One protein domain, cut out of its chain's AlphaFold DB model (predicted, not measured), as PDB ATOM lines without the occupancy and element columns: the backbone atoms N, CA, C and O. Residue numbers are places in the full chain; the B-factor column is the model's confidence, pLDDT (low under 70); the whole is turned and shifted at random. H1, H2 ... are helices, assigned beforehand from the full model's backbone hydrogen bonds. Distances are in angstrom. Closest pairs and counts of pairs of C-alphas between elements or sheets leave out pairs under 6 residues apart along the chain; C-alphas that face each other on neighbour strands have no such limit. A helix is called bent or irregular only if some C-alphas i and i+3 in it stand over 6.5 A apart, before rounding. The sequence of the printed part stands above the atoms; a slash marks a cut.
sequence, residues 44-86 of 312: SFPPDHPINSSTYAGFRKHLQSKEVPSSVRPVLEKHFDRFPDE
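AT A GLANCE: This is residues 44 to 86 of the 312 residues of an uncharacterized protein of Chromera velia CCMP2878 (UniProt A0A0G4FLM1). There is little regular structure here: two short helices, H1 and H2, run side by side in opposite ways as the arms of a U, joined by a loop at one end, with unnamed stretches before H1 and after H2. The printed part has 43 residues with two named helices, H1 then H2, and no named strand; the class is all helix, though under half of the residues are in named elements. It is compact and rounded, with a radius of gyration of the C-alphas of 10.0 A and spans of 25 by 20 by 16 A.

HOW THE PARTS SIT: Start at H1, residues 54 to 63, the longest helix; it is irregular, with C-alphas 55 and 58 8.0 A apart. H2, residues 73 to 78, is close to H1 but not clearly touching: their closest C-alphas, of Leu 63 and Arg 73, are 7.0 A apart. They run opposite ways at a shallow tilt of 27 degrees. Every O i to N i+4 pair in H2 is within hydrogen-bond range, against 4 of 6 in H1.

IN THESE COORDINATES: Find C-alpha 54 at (110.475, 101.562, 44.839); H1 runs 14.7 A from there to C-alpha 63. H2 ends at C-alpha 78, (96.650, 105.696, 34.086), 8.5 A from C-alpha 73.

THE WHOLE: The C-alphas farthest apart, of Asp 48 and Glu 67, stand 26.7 A apart. The printed part has no cut, and the link from H1 to H2 is short. Look for pLDDT under 70 at residues 44 to 52 and 66 to 68.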
ATOM      1  N   SER A  44      94.505 106.791  47.263       54.88
ATOM      2  CA  SER A  44      93.502 106.227  46.344       54.88
ATOM      3  C   SER A  44      93.963 104.937  45.655       54.88
ATOM      4  O   SER A  44      93.129 104.208  45.119       54.88
ATOM      5  N   PHE A  45      95.265 104.630  45.677       55.62
ATOM      6  CA  PHE A  45      95.797 103.372  45.154       55.62
ATOM      7  C   PHE A  45      95.908 102.337  46.282       55.62
ATOM      8  O   PHE A  45      96.457 102.667  47.338       55.62
ATOM      9  N   PRO A  46      95.435 101.091  46.076       63.03
ATOM     10  CA  PRO A  46      95.626 100.004  47.032       63.03
ATOM     11  C   PRO A  46      97.102  99.881  47.439       63.03
ATOM     12  O   PRO A  46      97.961 100.124  46.588       63.03
ATOM     13  N   PRO A  47      97.434  99.481  48.682       62.66
ATOM     14  CA  PRO A  47      98.822  99.298  49.120       62.66
ATOM     15  C   PRO A  47      99.636  98.425  48.156       62.66
ATOM     16  O   PRO A  47     100.774  98.761  47.835       62.66
ATOM     17  N   ASP A  48      98.995  97.401  47.593       67.56
ATOM     18  CA  ASP A  48      99.582  96.435  46.659       67.56
ATOM     19  C   ASP A  48      99.720  96.954  45.215       67.56
ATOM     20  O   ASP A  48     100.170  96.232  44.325       67.56
ATOM     21  N   HIS A  49      99.323  98.199  44.936       65.44
ATOM     22  CA  HIS A  49      99.402  98.753  43.591       65.44
ATOM     23  C   HIS A  49     100.871  98.952  43.168       65.44
ATOM     24  O   HIS A  49     101.641  99.559  43.914       65.44
ATOM     25  N   PRO A  50     101.276  98.541  41.951       67.94
ATOM     26  CA  PRO A  50     102.669  98.598  41.482       67.94
ATOM     27  C   PRO A  50     103.296 100.001  41.517       67.94
ATOM     28  O   PRO A  50     104.506 100.122  41.682       67.94
ATOM     29  N   ILE A  51     102.487 101.065  41.449       66.19
ATOM     30  CA  ILE A  51     102.938 102.458  41.640       66.19
ATOM     31  C   ILE A  51     103.573 102.712  43.024       66.19
ATOM     32  O   ILE A  51     104.326 103.670  43.194       66.19
ATOM     33  N   ASN A  52     103.261 101.877  44.022       66.44
ATOM     34  CA  ASN A  52     103.819 101.960  45.370       66.44
ATOM     35  C   ASN A  52     105.188 101.282  45.503       66.44
ATOM     36  O   ASN A  52     105.830 101.436  46.540       66.44
ATOM     37  N   SER A  53     105.651 100.578  44.465       72.81
ATOM     38  CA  SER A  53     106.996 100.005  44.416       72.81
ATOM     39  C   SER A  53     108.077 101.092  44.435       72.81
ATOM     40  O   SER A  53     107.884 102.207  43.936       72.81
ATOM     41  N   SER A  54     109.266 100.736  44.928       73.94
ATOM     42  CA  SER A  54     110.475 101.562  44.839       73.94
ATOM     43  C   SER A  54     110.847 101.926  43.396       73.94
ATOM     44  O   SER A  54     111.505 102.938  43.177       73.94
ATOM     45  N   THR A  55     110.376 101.154  42.412       74.19
ATOM     46  CA  THR A  55     110.578 101.386  40.974       74.19
ATOM     47  C   THR A  55     109.939 102.677  40.458       74.19
ATOM     48  O   THR A  55     110.356 103.156  39.414       74.19
ATOM     49  N   TYR A  56     108.934 103.241  41.133       75.62
ATOM     50  CA  TYR A  56     108.205 104.432  40.660       75.62
ATOM     51  C   TYR A  56     108.296 105.608  41.642       75.62
ATOM     52  O   TYR A  56     107.488 106.540  41.595       75.62
ATOM     53  N   ALA A  57     109.271 105.589  42.553       76.50
ATOM     54  CA  ALA A  57     109.433 106.597  43.595       76.50
ATOM     55  C   ALA A  57     109.656 108.012  43.024       76.50
ATOM     56  O   ALA A  57     109.083 108.988  43.521       76.50
ATOM     57  N   GLY A  58     110.451 108.137  41.961       75.31
ATOM     58  CA  GLY A  58     110.708 109.388  41.252       75.31
ATOM     59  C   GLY A  58     109.463 109.918  40.547       75.31
ATOM     60  O   GLY A  58     109.124 111.094  40.706       75.31
ATOM     61  N   PHE A  59     108.737 109.043  39.846       76.06
ATOM     62  CA  PHE A  59     107.448 109.373  39.232       76.06
ATOM     63  C   PHE A  59     106.440 109.863  40.276       76.06
ATOM     64  O   PHE A  59     105.821 110.914  40.108       76.06
ATOM     65  N   ARG A  60     106.340 109.162  41.408       73.25
ATOM     66  CA  ARG A  60     105.443 109.505  42.514       73.25
ATOM     67  C   ARG A  60     105.757 110.876  43.102       73.25
ATOM     68  O   ARG A  60     104.864 111.709  43.244       73.25
ATOM     69  N   LYS A  61     107.036 111.143  43.377       78.31
ATOM     70  CA  LYS A  61     107.497 112.453  43.852       78.31
ATOM     71  C   LYS A  61     107.143 113.569  42.865       78.31
ATOM     72  O   LYS A  61     106.794 114.669  43.286       78.31
ATOM     73  N   HIS A  62     107.221 113.294  41.563       74.69
ATOM     74  CA  HIS A  62     106.851 114.257  40.530       74.69
ATOM     75  C   HIS A  62     105.337 114.491  40.464       74.69
ATOM     76  O   HIS A  62     104.907 115.643  40.421       74.69
ATOM     77  N   LEU A  63     104.527 113.433  40.546       75.81
ATOM     78  CA  LEU A  63     103.063 113.518  40.552       75.81
ATOM     79  C   LEU A  63     102.529 114.360  41.725       75.81
ATOM     80  O   LEU A  63     101.556 115.097  41.577       75.81
ATOM     81  N   GLN A  64     103.200 114.293  42.879       71.19
ATOM     82  CA  GLN A  64     102.881 115.085  44.073       71.19
ATOM     83  C   GLN A  64     103.385 116.531  44.028       71.19
ATOM     84  O   GLN A  64     103.073 117.326  44.919       71.19
ATOM     85  N   SER A  65     104.199 116.888  43.036       73.50
ATOM     86  CA  SER A  65     104.722 118.243  42.926       73.50
ATOM     87  C   SER A  65     103.617 119.227  42.530       73.50
ATOM     88  O   SER A  65     102.686 118.901  41.789       73.50
ATOM     89  N   LYS A  66     103.739 120.480  42.988       66.88
ATOM     90  CA  LYS A  66     102.821 121.571  42.609       66.88
ATOM     91  C   LYS A  66     102.895 121.931  41.117       66.88
ATOM     92  O   LYS A  66     102.070 122.704  40.647       66.88
ATOM     93  N   GLU A  67     103.873 121.386  40.391       69.94
ATOM     94  CA  GLU A  67     104.098 121.636  38.966       69.94
ATOM     95  C   GLU A  67     103.094 120.886  38.075       69.94
ATOM     96  O   GLU A  67     102.867 121.307  36.944       69.94
ATOM     97  N   VAL A  68     102.468 119.805  38.567       69.44
ATOM     98  CA  VAL A  68     101.541 118.983  37.772       69.44
ATOM     99  C   VAL A  68     100.097 119.480  37.935       69.44
ATOM    100  O   VAL A  68      99.537 119.357  39.036       69.44
ATOM    101  N   PRO A  69      99.452 119.986  36.859       75.12
ATOM    102  CA  PRO A  69      98.057 120.415  36.898       75.12
ATOM    103  C   PRO A  69      97.113 119.255  37.220       75.12
ATOM    104  O   PRO A  69      97.274 118.149  36.699       75.12
ATOM    105  N   SER A  70      96.074 119.516  38.017       74.81
ATOM    106  CA  SER A  70      95.090 118.504  38.432       74.81
ATOM    107  C   SER A  70      94.386 117.814  37.258       74.81
ATOM    108  O   SER A  70      93.995 116.659  37.383       74.81
ATOM    109  N   SER A  71      94.266 118.483  36.107       73.62
ATOM    110  CA  SER A  71      93.662 117.933  34.887       73.62
ATOM    111  C   SER A  71      94.504 116.851  34.200       73.62
ATOM    112  O   SER A  71      93.953 116.019  33.488       73.62
ATOM    113  N   VAL A  72      95.826 116.836  34.406       73.06
ATOM    114  CA  VAL A  72      96.755 115.904  33.736       73.06
ATOM    115  C   VAL A  72      97.062 114.680  34.607       73.06
ATOM    116  O   VAL A  72      97.430 113.624  34.090       73.06
ATOM    117  N   ARG A  73      96.858 114.787  35.928       75.38
ATOM    118  CA  ARG A  73      97.122 113.701  36.890       75.38
ATOM    119  C   ARG A  73      96.432 112.378  36.545       75.38
ATOM    120  O   ARG A  73      97.149 111.384  36.524       75.38
ATOM    121  N   PRO A  74      95.135 112.332  36.177       77.25
ATOM    122  CA  PRO A  74      94.471 111.064  35.866       77.25
ATOM    123  C   PRO A  74      95.115 110.318  34.693       77.25
ATOM    124  O   PRO A  74      95.134 109.092  34.658       77.25
ATOM    125  N   VAL A  75      95.671 111.051  33.724       76.38
ATOM    126  CA  VAL A  75      96.349 110.451  32.568       76.38
ATOM    127  C   VAL A  75      97.710 109.894  32.966       76.38
ATOM    128  O   VAL A  75      98.052 108.780  32.575       76.38
ATOM    129  N   LEU A  76      98.483 110.649  33.750       76.88
ATOM    130  CA  LEU A  76      99.776 110.182  34.251       76.88
ATOM    131  C   LEU A  76      99.597 108.948  35.136       76.88
ATOM    132  O   LEU A  76     100.313 107.967  34.974       76.88
ATOM    133  N   GLU A  77      98.602 108.973  36.017       76.38
ATOM    134  CA  GLU A  77      98.228 107.850  36.872       76.38
ATOM    135  C   GLU A  77      97.776 106.627  36.078       76.38
ATOM    136  O   GLU A  77      98.135 105.516  36.440       76.38
ATOM    137  N   LYS A  78      97.046 106.802  34.972       79.50
ATOM    138  CA  LYS A  78      96.650 105.696  34.086       79.50
ATOM    139  C   LYS A  78      97.847 105.016  33.406       79.50
ATOM    140  O   LYS A  78      97.759 103.840  33.068       79.50
ATOM    141  N   HIS A  79      98.939 105.748  33.192       76.19
ATOM    142  CA  HIS A  79     100.104 105.302  32.421       76.19
ATOM    143  C   HIS A  79     101.409 105.309  33.228       76.19
ATOM    144  O   HIS A  79     102.498 105.454  32.667       76.19
ATOM    145  N   PHE A  80     101.308 105.168  34.551       76.62
ATOM    146  CA  PHE A  80     102.457 105.174  35.461       76.62
ATOM    147  C   PHE A  80     103.491 104.091  35.103       76.62
ATOM    148  O   PHE A  80     104.687 104.308  35.273       76.62
ATOM    149  N   ASP A  81     103.038 102.963  34.542       77.44
ATOM    150  CA  ASP A  81     103.844 101.826  34.085       77.44
ATOM    151  C   ASP A  81     104.890 102.211  33.026       77.44
ATOM    152  O   ASP A  81     105.879 101.506  32.830       77.44
ATOM    153  N   ARG A  82     104.703 103.350  32.349       79.06
ATOM    154  CA  ARG A  82     105.631 103.869  31.331       79.06
ATOM    155  C   ARG A  82     106.743 104.740  31.893       79.06
ATOM    156  O   ARG A  82     107.659 105.088  31.149       79.06
ATOM    157  N   PHE A  83     106.695 105.057  33.184       79.12
ATOM    158  CA  PHE A  83     107.653 105.936  33.849       79.12
ATOM    159  C   PHE A  83     108.394 105.249  35.009       79.12
ATOM    160  O   PHE A  83     108.428 105.805  36.111       79.12
ATOM    161  N   PRO A  84     108.999 104.061  34.805       79.00
ATOM    162  CA  PRO A  84     109.828 103.460  35.835       79.00
ATOM    163  C   PRO A  84     111.122 104.264  36.028       79.00
ATOM    164  O   PRO A  84     111.699 104.822  35.090       79.00
ATOM    165  N   ASP A  85     111.611 104.290  37.263       78.12
ATOM    166  CA  ASP A  85     112.915 104.843  37.607       78.12
ATOM    167  C   ASP A  85     114.051 103.976  37.053       78.12
ATOM    168  O   ASP A  85     115.088 104.505  36.658       78.12
ATOM    169  N   GLU A  86     113.852 102.661  36.967       74.50
ATOM    170  CA  GLU A  86     114.793 101.723  36.354       74.50
ATOM    171  C   GLU A  86     114.052 100.650  35.555       74.50
ATOM    172  O   GLU A  86     113.007 100.158  35.978       74.50
TER     173      GLU A  86